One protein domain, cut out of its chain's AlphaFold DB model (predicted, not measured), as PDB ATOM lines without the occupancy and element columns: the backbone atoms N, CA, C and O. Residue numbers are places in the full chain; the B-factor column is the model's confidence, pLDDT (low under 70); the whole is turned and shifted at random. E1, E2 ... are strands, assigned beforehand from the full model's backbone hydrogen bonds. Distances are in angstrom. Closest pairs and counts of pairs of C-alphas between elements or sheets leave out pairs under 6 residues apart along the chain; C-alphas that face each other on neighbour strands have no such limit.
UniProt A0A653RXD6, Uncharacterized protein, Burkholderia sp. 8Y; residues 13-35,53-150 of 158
ATOM      1  N   ARG A  13      42.683 -12.198  43.950       88.31
ATOM      2  CA  ARG A  13      41.942 -11.689  45.102       88.31
ATOM      3  C   ARG A  13      40.459 -11.948  44.902       88.31
ATOM      4  O   ARG A  13      39.944 -11.699  43.817       88.31
ATOM      5  N   TYR A  14      39.811 -12.440  45.948       90.81
ATOM      6  CA  TYR A  14      38.378 -12.699  45.972       90.81
ATOM      7  C   TYR A  14      37.730 -11.948  47.127       90.81
ATOM      8  O   TYR A  14      38.346 -11.771  48.180       90.81
ATOM      9  N   ASP A  15      36.471 -11.575  46.941       93.12
ATOM     10  CA  ASP A  15      35.625 -11.141  48.041       93.12
ATOM     11  C   ASP A  15      34.877 -12.360  48.586       93.12
ATOM     12  O   ASP A  15      34.321 -13.161  47.831       93.12
ATOM     13  N   VAL A  16      34.894 -12.530  49.905       94.56
ATOM     14  CA  VAL A  16      34.243 -13.646  50.595       94.56
ATOM     15  C   VAL A  16      32.980 -13.132  51.258       94.56
ATOM     16  O   VAL A  16      33.057 -12.331  52.187       94.56
ATOM     17  N   VAL A  17      31.827 -13.609  50.797       95.31
ATOM     18  CA  VAL A  17      30.517 -13.277  51.369       95.31
ATOM     19  C   VAL A  17      30.139 -14.334  52.407       95.31
ATOM     20  O   VAL A  17      30.153 -15.531  52.129       95.31
ATOM     21  N   ILE A  18      29.811 -13.885  53.614       96.12
ATOM     22  CA  ILE A  18      29.442 -14.695  54.772       96.12
ATOM     23  C   ILE A  18      27.973 -14.422  55.070       96.12
ATOM     24  O   ILE A  18      27.584 -13.285  55.346       96.12
ATOM     25  N   VAL A  19      27.161 -15.473  55.004       94.31
ATOM     26  CA  VAL A  19      25.709 -15.397  55.185       94.31
ATOM     27  C   VAL A  19      25.243 -16.474  56.148       94.31
ATOM     28  O   VAL A  19      25.687 -17.620  56.078       94.31
ATOM     29  N   GLN A  20      24.356 -16.091  57.060       93.25
ATOM     30  CA  GLN A  20      23.759 -16.979  58.045       93.25
ATOM     31  C   GLN A  20      22.417 -16.398  58.501       93.25
ATOM     32  O   GLN A  20      22.330 -15.209  58.795       93.25
ATOM     33  N   ASN A  21      21.390 -17.244  58.606       92.50
ATOM     34  CA  ASN A  21      20.086 -16.837  59.137       92.50
ATOM     35  C   ASN A  21      20.216 -16.297  60.567       92.50
ATOM     36  O   ASN A  21      20.927 -16.876  61.397       92.50
ATOM     37  N   GLY A  22      19.507 -15.208  60.855       95.31
ATOM     38  CA  GLY A  22      19.540 -14.522  62.143       95.31
ATOM     39  C   GLY A  22      20.757 -13.617  62.357       95.31
ATOM     40  O   GLY A  22      20.901 -13.052  63.442       95.31
ATOM     41  N   PHE A  23      21.629 -13.453  61.356       97.31
ATOM     42  CA  PHE A  23      22.826 -12.610  61.419       97.31
ATOM     43  C   PHE A  23      22.931 -11.697  60.197       97.31
ATOM     44  O   PHE A  23      22.410 -11.991  59.124       97.31
ATOM     45  N   ALA A  24      23.616 -10.568  60.363       96.12
ATOM     46  CA  ALA A  24      23.938  -9.682  59.254       96.12
ATOM     47  C   ALA A  24      24.845 -10.376  58.221       96.12
ATOM     48  O   ALA A  24      25.628 -11.263  58.558       96.12
ATOM     49  N   THR A  25      24.795  -9.927  56.965       95.94
ATOM     50  CA  THR A  25      25.768 -10.332  55.942       95.94
ATOM     51  C   THR A  25      27.136  -9.729  56.250       95.94
ATOM     52  O   THR A  25      27.238  -8.527  56.490       95.94
ATOM     53  N   GLY A  26      28.191 -10.539  56.195       96.06
ATOM     54  CA  GLY A  26      29.580 -10.082  56.247       96.06
ATOM     55  C   GLY A  26      30.256 -10.226  54.888       96.06
ATOM     56  O   GLY A  26      30.024 -11.210  54.194       96.06
ATOM     57  N   VAL A  27      31.114  -9.287  54.504       96.25
ATOM     58  CA  VAL A  27      31.983  -9.413  53.329       96.25
ATOM     59  C   VAL A  27      33.420  -9.128  53.719       96.25
ATOM     60  O   VAL A  27      33.708  -8.113  54.343       96.25
ATOM     61  N   ILE A  28      34.321 -10.038  53.353       96.31
ATOM     62  CA  ILE A  28      35.764  -9.840  53.468       96.31
ATOM     63  C   ILE A  28      36.306  -9.580  52.075       96.31
ATOM     64  O   ILE A  28      36.360 -10.489  51.247       96.31
ATOM     65  N   GLN A  29      36.732  -8.353  51.828       94.12
ATOM     66  CA  GLN A  29      37.271  -7.953  50.544       94.12
ATOM     67  C   GLN A  29      38.730  -8.359  50.368       94.12
ATOM     68  O   GLN A  29      39.527  -8.371  51.314       94.12
ATOM     69  N   SER A  30      39.105  -8.579  49.108       93.25
ATOM     70  CA  SER A  30      40.502  -8.711  48.682       93.25
ATOM     71  C   SER A  30      41.284  -9.866  49.327       93.25
ATOM     72  O   SER A  30      42.511  -9.771  49.478       93.25
ATOM     73  N   VAL A  31      40.608 -10.970  49.660       94.25
ATOM     74  CA  VAL A  31      41.215 -12.187  50.216       94.25
ATOM     75  C   VAL A  31      42.163 -12.798  49.181       94.25
ATOM     76  O   VAL A  31      41.714 -13.189  48.101       94.25
ATOM     77  N   PRO A  32      43.476 -12.879  49.460       93.12
ATOM     78  CA  PRO A  32      44.428 -13.449  48.523       93.12
ATOM     79  C   PRO A  32      44.227 -14.958  48.438       93.12
ATOM     80  O   PRO A  32      44.116 -15.632  49.457       93.12
ATOM     81  N   VAL A  33      44.233 -15.508  47.231       89.81
ATOM     82  CA  VAL A  33      44.197 -16.951  46.996       89.81
ATOM     83  C   VAL A  33      45.339 -17.315  46.059       89.81
ATOM     84  O   VAL A  33      45.495 -16.743  44.979       89.81
ATOM     85  N   SER A  34      46.155 -18.275  46.480       87.62
ATOM     86  CA  SER A  34      47.237 -18.857  45.691       87.62
ATOM     87  C   SER A  34      47.107 -20.376  45.674       87.62
ATOM     88  O   SER A  34      46.572 -20.990  46.599       87.62
ATOM     89  N   ALA A  35      47.552 -20.998  44.583       84.75
ATOM     90  CA  ALA A  35      47.481 -22.445  44.442       84.75
ATOM     91  C   ALA A  35      48.323 -23.140  45.527       84.75
ATOM     92  O   ALA A  35      49.461 -22.751  45.783       84.75
ATOM     93  N   SER A  53      20.524 -10.206  63.232       96.88
ATOM     94  CA  SER A  53      19.578  -9.575  62.319       96.88
ATOM     95  C   SER A  53      18.227 -10.263  62.404       96.88
ATOM     96  O   SER A  53      18.146 -11.480  62.544       96.88
ATOM     97  N   THR A  54      17.153  -9.490  62.261       96.50
ATOM     98  CA  THR A  54      15.849 -10.066  61.940       96.50
ATOM     99  C   THR A  54      15.840 -10.465  60.472       96.50
ATOM    100  O   THR A  54      16.175  -9.651  59.605       96.50
ATOM    101  N   ASP A  55      15.455 -11.706  60.208       96.81
ATOM    102  CA  ASP A  55      15.270 -12.215  58.858       96.81
ATOM    103  C   ASP A  55      13.894 -11.806  58.321       96.81
ATOM    104  O   ASP A  55      12.879 -11.914  59.009       96.81
ATOM    105  N   GLN A  56      13.866 -11.358  57.072       98.06
ATOM    106  CA  GLN A  56      12.666 -11.033  56.315       98.06
ATOM    107  C   GLN A  56      12.576 -11.938  55.094       98.06
ATOM    108  O   GLN A  56      13.590 -12.353  54.531       98.06
ATOM    109  N   THR A  57      11.355 -12.242  54.663       98.12
ATOM    110  CA  THR A  57      11.135 -13.091  53.489       98.12
ATOM    111  C   THR A  57      10.737 -12.257  52.281       98.12
ATOM    112  O   THR A  57       9.913 -11.349  52.387       98.12
ATOM    113  N   VAL A  58      11.294 -12.600  51.121       98.56
ATOM    114  CA  VAL A  58      10.848 -12.118  49.814       98.56
ATOM    115  C   VAL A  58      10.225 -13.270  49.050       98.56
ATOM    116  O   VAL A  58      10.874 -14.301  48.878       98.56
ATOM    117  N   THR A  59       8.991 -13.106  48.579       98.62
ATOM    118  CA  THR A  59       8.292 -14.120  47.780       98.62
ATOM    119  C   THR A  59       7.764 -13.562  46.466       98.62
ATOM    120  O   THR A  59       7.403 -12.386  46.349       98.62
ATOM    121  N   GLY A  60       7.676 -14.437  45.471       98.50
ATOM    122  CA  GLY A  60       7.099 -14.120  44.173       98.50
ATOM    123  C   GLY A  60       7.061 -15.330  43.253       98.50
ATOM    124  O   GLY A  60       7.330 -16.459  43.667       98.50
ATOM    125  N   THR A  61       6.722 -15.081  41.993       98.25
ATOM    126  CA  THR A  61       6.659 -16.093  40.935       98.25
ATOM    127  C   THR A  61       7.364 -15.628  39.670       98.25
ATOM    128  O   THR A  61       7.317 -14.445  39.327       98.25
ATOM    129  N   VAL A  62       7.937 -16.573  38.932       97.94
ATOM    130  CA  VAL A  62       8.427 -16.371  37.568       97.94
ATOM    131  C   VAL A  62       7.454 -16.978  36.565       97.94
ATOM    132  O   VAL A  62       6.986 -18.102  36.735       97.94
ATOM    133  N   THR A  63       7.147 -16.218  35.516       96.38
ATOM    134  CA  THR A  63       6.230 -16.607  34.443       96.38
ATOM    135  C   THR A  63       6.878 -16.393  33.067       96.38
ATOM    136  O   THR A  63       7.527 -15.369  32.867       96.38
ATOM    137  N   PRO A  64       6.700 -17.310  32.102       95.56
ATOM    138  CA  PRO A  64       6.126 -18.646  32.268       95.56
ATOM    139  C   PRO A  64       6.988 -19.532  33.187       95.56
ATOM    140  O   PRO A  64       8.185 -19.312  33.339       95.56
ATOM    141  N   VAL A  65       6.382 -20.556  33.796       94.31
ATOM    142  CA  VAL A  65       7.089 -21.488  34.704       94.31
ATOM    143  C   VAL A  65       8.277 -22.168  34.008       94.31
ATOM    144  O   VAL A  65       9.317 -22.397  34.618       94.31
ATOM    145  N   THR A  66       8.160 -22.397  32.697       92.75
ATOM    146  CA  THR A  66       9.193 -23.000  31.845       92.75
ATOM    147  C   THR A  66      10.463 -22.159  31.696       92.75
ATOM    148  O   THR A  66      11.401 -22.614  31.053       92.75
ATOM    149  N   SER A  67      10.514 -20.938  32.240       91.12
ATOM    150  CA  SER A  67      11.733 -20.122  32.256       91.12
ATOM    151  C   SER A  67      12.807 -20.647  33.220       91.12
ATOM    152  O   SER A  67      13.959 -20.240  33.075       91.12
ATOM    153  N   ASN A  68      12.444 -21.513  34.186       90.12
ATOM    154  CA  ASN A  68      13.360 -22.187  35.126       90.12
ATOM    155  C   ASN A  68      14.420 -21.249  35.739       90.12
ATOM    156  O   ASN A  68      15.617 -21.532  35.715       90.12
ATOM    157  N   ALA A  69      13.994 -20.094  36.249       95.19
ATOM    158  CA  ALA A  69      14.930 -19.046  36.631       95.19
ATOM    159  C   ALA A  69      15.666 -19.349  37.947       95.19
ATOM    160  O   ALA A  69      15.093 -19.853  38.920       95.19
ATOM    161  N   THR A  70      16.934 -18.944  37.998       97.75
ATOM    162  CA  THR A  70      17.668 -18.781  39.255       97.75
ATOM    163  C   THR A  70      17.366 -17.395  39.813       97.75
ATOM    164  O   THR A  70      17.578 -16.389  39.139       97.75
ATOM    165  N   ILE A  71      16.879 -17.331  41.049       98.38
ATOM    166  CA  ILE A  71      16.637 -16.078  41.761       98.38
ATOM    167  C   ILE A  71      17.815 -15.790  42.679       98.38
ATOM    168  O   ILE A  71      18.182 -16.640  43.491       98.38
ATOM    169  N   ARG A  72      18.363 -14.580  42.598       98.12
ATOM    170  CA  ARG A  72      19.421 -14.079  43.479       98.12
ATOM    171  C   ARG A  72      18.963 -12.821  44.200       98.12
ATOM    172  O   ARG A  72      18.351 -11.945  43.598       98.12
ATOM    173  N   ALA A  73      19.309 -12.707  45.476       98.06
ATOM    174  CA  ALA A  73      19.254 -11.441  46.193       98.06
ATOM    175  C   ALA A  73      20.636 -10.797  46.179       98.06
ATOM    176  O   ALA A  73      21.601 -11.376  46.685       98.06
ATOM    177  N   LEU A  74      20.721  -9.600  45.615       97.31
ATOM    178  CA  LEU A  74      21.937  -8.808  45.536       97.31
ATOM    179  C   LEU A  74      21.852  -7.651  46.527       97.31
ATOM    180  O   LEU A  74      20.931  -6.839  46.452       97.31
ATOM    181  N   GLN A  75      22.818  -7.552  47.434       96.00
ATOM    182  CA  GLN A  75      22.975  -6.392  48.306       96.00
ATOM    183  C   GLN A  75      24.095  -5.514  47.770       96.00
ATOM    184  O   GLN A  75      25.219  -5.982  47.586       96.00
ATOM    185  N   ALA A  76      23.789  -4.245  47.512       93.50
ATOM    186  CA  ALA A  76      24.759  -3.296  46.992       93.50
ATOM    187  C   ALA A  76      25.295  -2.400  48.110       93.50
ATOM    188  O   ALA A  76      24.530  -1.686  48.756       93.50
ATOM    189  N   PHE A  77      26.611  -2.392  48.302       90.25
ATOM    190  CA  PHE A  77      27.299  -1.442  49.171       90.25
ATOM    191  C   PHE A  77      28.720  -1.187  48.679       90.25
ATOM    192  O   PHE A  77      29.313  -2.011  47.988       90.25
ATOM    193  N   ASN A  78      29.251  -0.003  48.992       84.00
ATOM    194  CA  ASN A  78      30.588   0.431  48.570       84.00
ATOM    195  C   ASN A  78      30.834   0.329  47.047       84.00
ATOM    196  O   ASN A  78      31.963   0.168  46.604       84.00
ATOM    197  N   GLY A  79      29.770   0.451  46.238       83.19
ATOM    198  CA  GLY A  79      29.836   0.378  44.772       83.19
ATOM    199  C   GLY A  79      29.826  -1.039  44.187       83.19
ATOM    200  O   GLY A  79      29.798  -1.173  42.965       83.19
ATOM    201  N   THR A  80      29.780  -2.076  45.027       89.94
ATOM    202  CA  THR A  80      29.781  -3.487  44.616       89.94
ATOM    203  C   THR A  80      28.465  -4.157  45.002       89.94
ATOM    204  O   THR A  80      27.873  -3.837  46.031       89.94
ATOM    205  N   SER A  81      27.983  -5.079  44.165       93.00
ATOM    206  CA  SER A  81      26.810  -5.912  44.459       93.00
ATOM    207  C   SER A  81      27.246  -7.323  44.832       93.00
ATOM    208  O   SER A  81      27.951  -7.973  44.064       93.00
ATOM    209  N   PHE A  82      26.791  -7.805  45.985       94.50
ATOM    210  CA  PHE A  82      27.105  -9.136  46.495       94.50
ATOM    211  C   PHE A  82      25.849  -9.998  46.531       94.50
ATOM    212  O   PHE A  82      24.814  -9.571  47.044       94.50
ATOM    213  N   ALA A  83      25.936 -11.222  46.008       95.19
ATOM    214  CA  ALA A  83      24.860 -12.196  46.141       95.19
ATOM    215  C   ALA A  83      24.823 -12.733  47.576       95.19
ATOM    216  O   ALA A  83      25.790 -13.340  48.035       95.19
ATOM    217  N   VAL A  84      23.711 -12.510  48.275       95.62
ATOM    218  CA  VAL A  84      23.543 -12.910  49.682       95.62
ATOM    219  C   VAL A  84      22.668 -14.150  49.852       95.62
ATOM    220  O   VAL A  84      22.751 -14.846  50.857       95.62
ATOM    221  N   ALA A  85      21.829 -14.446  48.864       96.25
ATOM    222  CA  ALA A  85      21.015 -15.647  48.830       96.25
ATOM    223  C   ALA A  85      20.664 -15.987  47.382       96.25
ATOM    224  O   ALA A  85      20.599 -15.105  46.521       96.25
ATOM    225  N   SER A  86      20.426 -17.270  47.127       96.75
ATOM    226  CA  SER A  86      19.996 -17.763  45.825       96.75
ATOM    227  C   SER A  86      19.062 -18.952  45.997       96.75
ATOM    228  O   SER A  86      19.306 -19.808  46.845       96.75
ATOM    229  N   VAL A  87      18.026 -19.026  45.167       97.88
ATOM    230  CA  VAL A  87      17.117 -20.176  45.066       97.88
ATOM    231  C   VAL A  87      16.714 -20.381  43.611       97.88
ATOM    232  O   VAL A  87      16.670 -19.425  42.845       97.88
ATOM    233  N   ASN A  88      16.382 -21.609  43.228       96.75
ATOM    234  CA  ASN A  88      15.710 -21.853  41.953       96.75
ATOM    235  C   ASN A  88      14.202 -21.697  42.138       96.75
ATOM    236  O   ASN A  88      13.668 -22.008  43.206       96.75
ATOM    237  N   THR A  89      13.510 -21.252  41.096       97.00
ATOM    238  CA  THR A  89      12.046 -21.285  41.079       97.00
ATOM    239  C   THR A  89      11.540 -22.723  41.143       97.00
ATOM    240  O   THR A  89      12.143 -23.633  40.573       97.00
ATOM    241  N   ASN A  90      10.399 -22.937  41.791       96.88
ATOM    242  CA  ASN A  90       9.697 -24.211  41.742       96.88
ATOM    243  C   ASN A  90       9.299 -24.538  40.288       96.88
ATOM    244  O   ASN A  90       8.657 -23.721  39.631       96.88
ATOM    245  N   GLY A  91       9.657 -25.731  39.808       94.19
ATOM    246  CA  GLY A  91       9.479 -26.128  38.403       94.19
ATOM    247  C   GLY A  91       8.031 -26.345  37.951       94.19
ATOM    248  O   GLY A  91       7.794 -26.452  36.754       94.19
ATOM    249  N   ASP A  92       7.066 -26.376  38.877       96.00
ATOM    250  CA  ASP A  92       5.644 -26.573  38.564       96.00
ATOM    251  C   ASP A  92       4.836 -25.270  38.663       96.00
ATOM    252  O   ASP A  92       3.874 -25.060  37.926       96.00
ATOM    253  N   SER A  93       5.224 -24.374  39.574       96.44
ATOM    254  CA  SER A  93       4.480 -23.147  39.901       96.44
ATOM    255  C   SER A  93       5.226 -21.852  39.584       96.44
ATOM    256  O   SER A  93       4.628 -20.780  39.619       96.44
ATOM    257  N   GLY A  94       6.533 -21.919  39.326       96.56
ATOM    258  CA  GLY A  94       7.399 -20.750  39.167       96.56
ATOM    259  C   GLY A  94       7.647 -19.982  40.470       96.56
ATOM    260  O   GLY A  94       8.312 -18.948  40.446       96.56
ATOM    261  N   ALA A  95       7.120 -20.446  41.607       98.19
ATOM    262  CA  ALA A  95       7.221 -19.757  42.890       98.19
ATOM    263  C   ALA A  95       8.641 -19.802  43.472       98.19
ATOM    264  O   ALA A  95       9.367 -20.781  43.294       98.19
ATOM    265  N   TYR A  96       9.013 -18.767  44.220       98.56
ATOM    266  CA  TYR A  96      10.263 -18.714  44.973       98.56
ATOM    267  C   TYR A  96      10.079 -18.001  46.319       98.56
ATOM    268  O   TYR A  96       9.155 -17.202  46.504       98.56
ATOM    269  N   ALA A  97      10.990 -18.279  47.253       98.25
ATOM    270  CA  ALA A  97      11.099 -17.577  48.525       98.25
ATOM    271  C   ALA A  97      12.574 -17.418  48.918       98.25
ATOM    272  O   ALA A  97      13.342 -18.376  48.846       98.25
ATOM    273  N   LEU A  98      12.960 -16.216  49.340       98.12
ATOM    274  CA  LEU A  98      14.292 -15.878  49.844       98.12
ATOM    275  C   LEU A  98      14.179 -15.361  51.276       98.12
ATOM    276  O   LEU A  98      13.295 -14.559  51.558       98.12
ATOM    277  N   THR A  99      15.093 -15.771  52.151       97.62
ATOM    278  CA  THR A  99      15.213 -15.251  53.521       97.62
ATOM    279  C   THR A  99      16.449 -14.366  53.598       97.62
ATOM    280  O   THR A  99      17.537 -14.817  53.246       97.62
ATOM    281  N   LEU A 100      16.274 -13.109  54.002       97.69
ATOM    282  CA  LEU A 100      17.291 -12.062  53.917       97.69
ATOM    283  C   LEU A 100      17.349 -11.243  55.213       97.69
ATOM    284  O   LEU A 100      16.294 -10.931  55.770       97.69
ATOM    285  N   PRO A 101      18.540 -10.848  55.687       96.94
ATOM    286  CA  PRO A 101      18.654  -9.995  56.861       96.94
ATOM    287  C   PRO A 101      18.109  -8.579  56.593       96.94
ATOM    288  O   PRO A 101      18.196  -8.047  55.492       96.94
ATOM    289  N   SER A 102      17.551  -7.936  57.616       96.38
ATOM    290  CA  SER A 102      17.075  -6.541  57.549       96.38
ATOM    291  C   SER A 102      18.129  -5.518  57.992       96.38
ATOM    292  O   SER A 102      17.991  -4.323  57.726       96.38
ATOM    293  N   THR A 103      19.204  -5.959  58.650       94.31
ATOM    294  CA  THR A 103      20.305  -5.098  59.110       94.31
ATOM    295  C   THR A 103      21.265  -4.722  57.971       94.31
ATOM    296  O   THR A 103      21.261  -5.362  56.916       94.31
ATOM    297  N   PRO A 104      22.129  -3.701  58.147       93.75
ATOM    298  CA  PRO A 104      23.207  -3.431  57.195       93.75
ATOM    299  C   PRO A 104      24.136  -4.629  57.010       93.75
ATOM    300  O   PRO A 104      24.352  -5.410  57.938       93.75
ATOM    301  N   ALA A 105      24.721  -4.726  55.816       94.62
ATOM    302  CA  ALA A 105      25.890  -5.564  55.594       94.62
ATOM    303  C   ALA A 105      27.107  -4.994  56.333       94.62
ATOM    304  O   ALA A 105      27.187  -3.794  56.612       94.62
ATOM    305  N   TYR A 106      28.064  -5.863  56.624       96.31
ATOM    306  CA  TYR A 106      29.299  -5.545  57.318       96.31
ATOM    307  C   TYR A 106      30.478  -5.815  56.400       96.31
ATOM    308  O   TYR A 106      30.674  -6.934  55.939       96.31
ATOM    309  N   ASP A 107      31.262  -4.779  56.150       95.12
ATOM    310  CA  ASP A 107      32.388  -4.812  55.234       95.12
ATOM    311  C   ASP A 107      33.708  -4.843  56.003       95.12
ATOM    312  O   ASP A 107      33.917  -4.053  56.927       95.12
ATOM    313  N   GLY A 108      34.587  -5.767  55.637       95.38
ATOM    314  CA  GLY A 108      35.921  -5.923  56.193       95.38
ATOM    315  C   GLY A 108      36.947  -6.086  55.082       95.38
ATOM    316  O   GLY A 108      36.684  -6.700  54.054       95.38
ATOM    317  N   VAL A 109      38.152  -5.560  55.282       95.25
ATOM    318  CA  VAL A 109      39.270  -5.758  54.348       95.25
ATOM    319  C   VAL A 109      40.162  -6.864  54.888       95.25
ATOM    320  O   VAL A 109      40.496  -6.866  56.075       95.25
ATOM    321  N   TYR A 110      40.566  -7.800  54.026       96.00
ATOM    322  CA  TYR A 110      41.474  -8.870  54.421       96.00
ATOM    323  C   TYR A 110      42.736  -8.328  55.114       96.00
ATOM    324  O   TYR A 110      43.434  -7.452  54.597       96.00
ATOM    325  N   SER A 111      43.061  -8.930  56.257       94.81
ATOM    326  CA  SER A 111      44.296  -8.719  57.005       94.81
ATOM    327  C   SER A 111      44.814 -10.063  57.503       94.81
ATOM    328  O   SER A 111      44.034 -10.927  57.897       94.81
ATOM    329  N   ALA A 112      46.138 -10.229  57.529       93.75
ATOM    330  CA  ALA A 112      46.761 -11.389  58.168       93.75
ATOM    331  C   ALA A 112      46.640 -11.344  59.707       93.75
ATOM    332  O   ALA A 112      46.839 -12.358  60.374       93.75
ATOM    333  N   THR A 113      46.324 -10.177  60.278       95.31
ATOM    334  CA  THR A 113      46.048 -10.010  61.709       95.31
ATOM    335  C   THR A 113      44.561 -10.214  61.974       95.31
ATOM    336  O   THR A 113      43.728  -9.517  61.399       95.31
ATOM    337  N   LEU A 114      44.243 -11.152  62.867       96.12
ATOM    338  CA  LEU A 114      42.876 -11.465  63.282       96.12
ATOM    339  C   LEU A 114      42.530 -10.793  64.627       96.12
ATOM    340  O   LEU A 114      43.426 -10.634  65.461       96.12
ATOM    341  N   PRO A 115      41.250 -10.459  64.878       96.44
ATOM    342  CA  PRO A 115      40.112 -10.610  63.966       96.44
ATOM    343  C   PRO A 115      40.120  -9.565  62.841       96.44
ATOM    344  O   PRO A 115      40.662  -8.472  62.993       96.44
ATOM    345  N   ILE A 116      39.479  -9.898  61.720       97.38
ATOM    346  CA  ILE A 116      39.207  -8.920  60.663       97.38
ATOM    347  C   ILE A 116      38.178  -7.920  61.198       97.38
ATOM    348  O   ILE A 116      37.127  -8.310  61.707       97.38
ATOM    349  N   ALA A 117      38.499  -6.631  61.103       95.94
ATOM    350  CA  ALA A 117      37.599  -5.566  61.517       95.94
ATOM    351  C   ALA A 117      36.493  -5.379  60.474       95.94
ATOM    352  O   ALA A 117      36.778  -5.217  59.287       95.94
ATOM    353  N   PHE A 118      35.248  -5.364  60.941       95.75
ATOM    354  CA  PHE A 118      34.071  -5.126  60.118       95.75
ATOM    355  C   PHE A 118      33.436  -3.778  60.456       95.75
ATOM    356  O   PHE A 118      33.298  -3.423  61.629       95.75
ATOM    357  N   ALA A 119      32.994  -3.056  59.433       95.50
ATOM    358  CA  ALA A 119      32.250  -1.811  59.562       95.50
ATOM    359  C   ALA A 119      30.888  -1.926  58.872       95.50
ATOM    360  O   ALA A 119      30.768  -2.507  57.796       95.50
ATOM    361  N   ALA A 120      29.852  -1.360  59.489       95.19
ATOM    362  CA  ALA A 120      28.504  -1.398  58.937       95.19
ATOM    363  C   ALA A 120      28.389  -0.513  57.685       95.19
ATOM    364  O   ALA A 120      28.642   0.692  57.732       95.19
ATOM    365  N   ALA A 121      27.896  -1.087  56.592       93.88
ATOM    366  CA  ALA A 121      27.471  -0.369  55.401       93.88
ATOM    367  C   ALA A 121      26.004   0.077  55.549       93.88
ATOM    368  O   ALA A 121      25.084  -0.496  54.964       93.88
ATOM    369  N   GLY A 122      25.778   1.109  56.371       88.81
ATOM    370  CA  GLY A 122      24.439   1.555  56.786       88.81
ATOM    371  C   GLY A 122      23.466   1.878  55.644       88.81
ATOM    372  O   GLY A 122      22.267   1.644  55.772       88.81
ATOM    373  N   SER A 123      23.963   2.368  54.506       87.56
ATOM    374  CA  SER A 123      23.134   2.729  53.345       87.56
ATOM    375  C   SER A 123      22.438   1.536  52.676       87.56
ATOM    376  O   SER A 123      21.438   1.746  51.985       87.56
ATOM    377  N   ALA A 124      22.933   0.316  52.900       88.81
ATOM    378  CA  ALA A 124      22.438  -0.922  52.300       88.81
ATOM    379  C   ALA A 124      21.519  -1.742  53.222       88.81
ATOM    380  O   ALA A 124      21.105  -2.840  52.850       88.81
ATOM    381  N   ALA A 125      21.213  -1.242  54.425       94.38
ATOM    382  CA  ALA A 125      20.382  -1.947  55.401       94.38
ATOM    383  C   ALA A 125      19.018  -2.334  54.819       94.38
ATOM    384  O   ALA A 125      18.270  -1.465  54.376       94.38
ATOM    385  N   GLY A 126      18.731  -3.639  54.791       94.88
ATOM    386  CA  GLY A 126      17.478  -4.205  54.286       94.88
ATOM    387  C   GLY A 126      17.212  -3.989  52.792       94.88
ATOM    388  O   GLY A 126      16.152  -4.379  52.315       94.88
ATOM    389  N   LYS A 127      18.128  -3.377  52.035       96.81
ATOM    390  CA  LYS A 127      17.908  -3.030  50.625       96.81
ATOM    391  C   LYS A 127      18.545  -4.058  49.713       96.81
ATOM    392  O   LYS A 127      19.758  -4.259  49.754       96.81
ATOM    393  N   TYR A 128      17.729  -4.643  48.846       97.94
ATOM    394  CA  TYR A 128      18.162  -5.682  47.924       97.94
ATOM    395  C   TYR A 128      17.649  -5.428  46.513       97.94
ATOM    396  O   TYR A 128      16.557  -4.903  46.306       97.94
ATOM    397  N   THR A 129      18.428  -5.878  45.540       98.25
ATOM    398  CA  THR A 129      17.967  -6.114  44.177       98.25
ATOM    399  C   THR A 129      17.717  -7.607  44.037       98.25
ATOM    400  O   THR A 129      18.641  -8.410  44.139       98.25
ATOM    401  N   ILE A 130      16.465  -7.986  43.819       98.62
ATOM    402  CA  ILE A 130      16.090  -9.349  43.464       98.62
ATOM    403  C   ILE A 130      16.253  -9.482  41.964       98.62
ATOM    404  O   ILE A 130      15.654  -8.726  41.206       98.62
ATOM    405  N   GLU A 131      17.076 -10.424  41.545       98.50
ATOM    406  CA  GLU A 131      17.348 -10.707  40.148       98.50
ATOM    407  C   GLU A 131      16.847 -12.109  39.817       98.50
ATOM    408  O   GLU A 131      17.143 -13.062  40.535       98.50
ATOM    409  N   ALA A 132      16.087 -12.225  38.734       98.19
ATOM    410  CA  ALA A 132      15.678 -13.483  38.139       98.19
ATOM    411  C   ALA A 132      16.467 -13.678  36.844       98.19
ATOM    412  O   ALA A 132      16.320 -12.887  35.911       98.19
ATOM    413  N   ASP A 133      17.287 -14.722  36.794       97.50
ATOM    414  CA  ASP A 133      18.062 -15.110  35.616       97.50
ATOM    415  C   ASP A 133      17.449 -16.382  35.006       97.50
ATOM    416  O   ASP A 133      17.552 -17.455  35.612       97.50
ATOM    417  N   PRO A 134      16.720 -16.273  33.881       95.12
ATOM    418  CA  PRO A 134      16.097 -17.414  33.222       95.12
ATOM    419  C   PRO A 134      17.140 -18.237  32.451       95.12
ATOM    420  O   PRO A 134      18.202 -17.738  32.089       95.12
ATOM    421  N   GLU A 135      16.806 -19.474  32.080       90.50
ATOM    422  CA  GLU A 135      17.677 -20.285  31.205       90.50
ATOM    423  C   GLU A 135      17.938 -19.621  29.839       90.50
ATOM    424  O   GLU A 135      18.960 -19.863  29.194       90.50
ATOM    425  N   SER A 136      17.008 -18.775  29.386       85.75
ATOM    426  CA  SER A 136      17.141 -17.960  28.181       85.75
ATOM    427  C   SER A 136      16.347 -16.658  28.316       85.75
ATOM    428  O   SER A 136      15.323 -16.624  28.992       85.75
ATOM    429  N   GLY A 137      16.791 -15.587  27.651       79.81
ATOM    430  CA  GLY A 137      16.033 -14.326  27.582       79.81
ATOM    431  C   GLY A 137      16.553 -13.174  28.449       79.81
ATOM    432  O   GLY A 137      15.985 -12.088  28.393       79.81
ATOM    433  N   GLY A 138      17.666 -13.367  29.162       92.81
ATOM    434  CA  GLY A 138      18.346 -12.320  29.930       92.81
ATOM    435  C   GLY A 138      17.678 -12.011  31.270       92.81
ATOM    436  O   GLY A 138      16.465 -12.139  31.418       92.81
ATOM    437  N   ALA A 139      18.478 -11.602  32.254       96.62
ATOM    438  CA  ALA A 139      17.999 -11.379  33.611       96.62
ATOM    439  C   ALA A 139      17.068 -10.156  33.731       96.62
ATOM    440  O   ALA A 139      17.254  -9.133  33.066       96.62
ATOM    441  N   LYS A 140      16.083 -10.249  34.631       98.19
ATOM    442  CA  LYS A 140      15.211  -9.139  35.056       98.19
ATOM    443  C   LYS A 140      15.397  -8.898  36.549       98.19
ATOM    444  O   LYS A 140      15.712  -9.826  37.288       98.19
ATOM    445  N   SER A 141      15.201  -7.663  37.002       98.12
ATOM    446  CA  SER A 141      15.432  -7.304  38.401       98.12
ATOM    447  C   SER A 141      14.360  -6.389  38.985       98.12
ATOM    448  O   SER A 141      13.664  -5.671  38.267       98.12
ATOM    449  N   SER A 142      14.205  -6.460  40.305       98.50
ATOM    450  CA  SER A 142      13.297  -5.632  41.092       98.50
ATOM    451  C   SER A 142      13.951  -5.256  42.416       98.50
ATOM    452  O   SER A 142      14.593  -6.087  43.056       98.50
ATOM    453  N   GLN A 143      13.803  -4.002  42.832       98.00
ATOM    454  CA  GLN A 143      14.317  -3.535  44.115       98.00
ATOM    455  C   GLN A 143      13.300  -3.798  45.223       98.00
ATOM    456  O   GLN A 143      12.101  -3.587  45.040       98.00
ATOM    457  N   VAL A 144      13.790  -4.218  46.384       98.06
ATOM    458  CA  VAL A 144      12.992  -4.420  47.594       98.06
ATOM    459  C   VAL A 144      13.667  -3.749  48.786       98.06
ATOM    460  O   VAL A 144      14.896  -3.723  48.891       98.06
ATOM    461  N   ASP A 145      12.848  -3.216  49.686       97.12
ATOM    462  CA  ASP A 145      13.278  -2.667  50.968       97.12
ATOM    463  C   ASP A 145      12.621  -3.476  52.089       97.12
ATOM    464  O   ASP A 145      11.398  -3.509  52.220       97.12
ATOM    465  N   LEU A 146      13.459  -4.161  52.859       96.81
ATOM    466  CA  LEU A 146      13.098  -5.068  53.943       96.81
ATOM    467  C   LEU A 146      13.433  -4.476  55.315       96.81
ATOM    468  O   LEU A 146      13.463  -5.197  56.311       96.81
ATOM    469  N   SER A 147      13.697  -3.168  55.393       91.81
ATOM    470  CA  SER A 147      14.008  -2.492  56.658       91.81
ATOM    471  C   SER A 147      12.853  -2.540  57.667       91.81
ATOM    472  O   SER A 147      13.095  -2.454  58.870       91.81
ATOM    473  N   ALA A 148      11.611  -2.717  57.198       90.81
ATOM    474  CA  ALA A 148      10.417  -2.790  58.042       90.81
ATOM    475  C   ALA A 148       9.700  -4.153  58.005       90.81
ATOM    476  O   ALA A 148       9.233  -4.623  59.042       90.81
ATOM    477  N   ALA A 149       9.579  -4.783  56.832       95.38
ATOM    478  CA  ALA A 149       8.837  -6.032  56.651       95.38
ATOM    479  C   ALA A 149       9.296  -6.790  55.396       95.38
ATOM    480  O   ALA A 149       9.936  -6.221  54.516       95.38
ATOM    481  N   GLY A 150       8.928  -8.070  55.304       97.00
ATOM    482  CA  GLY A 150       9.100  -8.877  54.098       97.00
ATOM    483  C   GLY A 150       8.346  -8.326  52.883       97.00
ATOM    484  O   GLY A 150       7.372  -7.584  53.017       97.00
TER     485      GLY A 150
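Overview. This is residues 13 to 35 and 53 to 150 of the 158 residues of an uncharacterized protein of Burkholderia sp. 8Y (UniProt A0A653RXD6). A strongly twisted four-stranded sheet, E5 E4 E9 E10, has the two-stranded sheet E3 E6 layered over one face as a small sandwich, and a second four-stranded sheet, E1 E2 E7 E8, joins it at one end with its strands crossed, only partly face to face. The printed part has 121 residues, with no named helix and ten named strands, E1 to E10 in order along the chain, so numbered; the class is all strand. E1 E2 E7 E8 is mixed, while the other two sheets are antiparallel. The whole is compact, with a radius of gyration of the C-alphas of 15.7 A and spans of 50 by 40 by 23 A.

Arrangement. E1, residues 13 to 18, and E2, residues 26 to 33, form a hairpin, with N 16 and O 28 2.8 A apart. E2 bends by 66 degrees at residue 30. E2 is parallel to E7, residues 105 to 109, at 28 degrees, with N 27 and O 106 2.8 A apart. E7 and E8, residues 118 to 121, form a hairpin, with N 107 and O 119 2.8 A apart. E3, residues 55 to 63, is antiparallel to E6, residues 95 to 101, at 155 degrees, with N 58 and O 98 2.8 A apart. E4, residues 70 to 77, and E5, residues 80 to 88, form a hairpin, with N 73 and O 85 2.9 A apart; E5 bends by 57 degrees at residue 85. E4 is also antiparallel to E9, residues 127 to 133, with N 72 and O 131 2.8 A apart. E9 and E10, residues 140 to 145, form a hairpin, with N 130 and O 142 2.8 A apart. The sheets form a stack of sheets, face to face in turn: the strands of E5 E4 E9 E10 stand at 31 degrees to those of E3 E6 and at 89 degrees to those of E1 E2 E7 E8. The closest C-alphas of E5 and E6 are those of Ala 85 and Leu 98, 6.8 A; those of E1 and E5 are Val 17 and Val 84, 7.2 A. E3 and E7 are apart.

Along the chain. E1 begins at C-alpha 13, (41.942, -11.689, 45.102). E3 is 26.4 A long from first to last C-alpha, E5 23.3 A and E4 22.2 A. E10 ends at C-alpha 145, (13.278, -2.667, 50.968).

Size, cuts and confidence. The C-alphas of Pro 64 and Thr 113 are the two farthest apart, 50.3 A. Residues 36 to 52 are not printed, and C-alphas 35 and 53 are 35.5 A apart across this cut. Of the links that are printed whole, none is long. The mean pLDDT of the printed part is 94.9, and no printed residue is under 70.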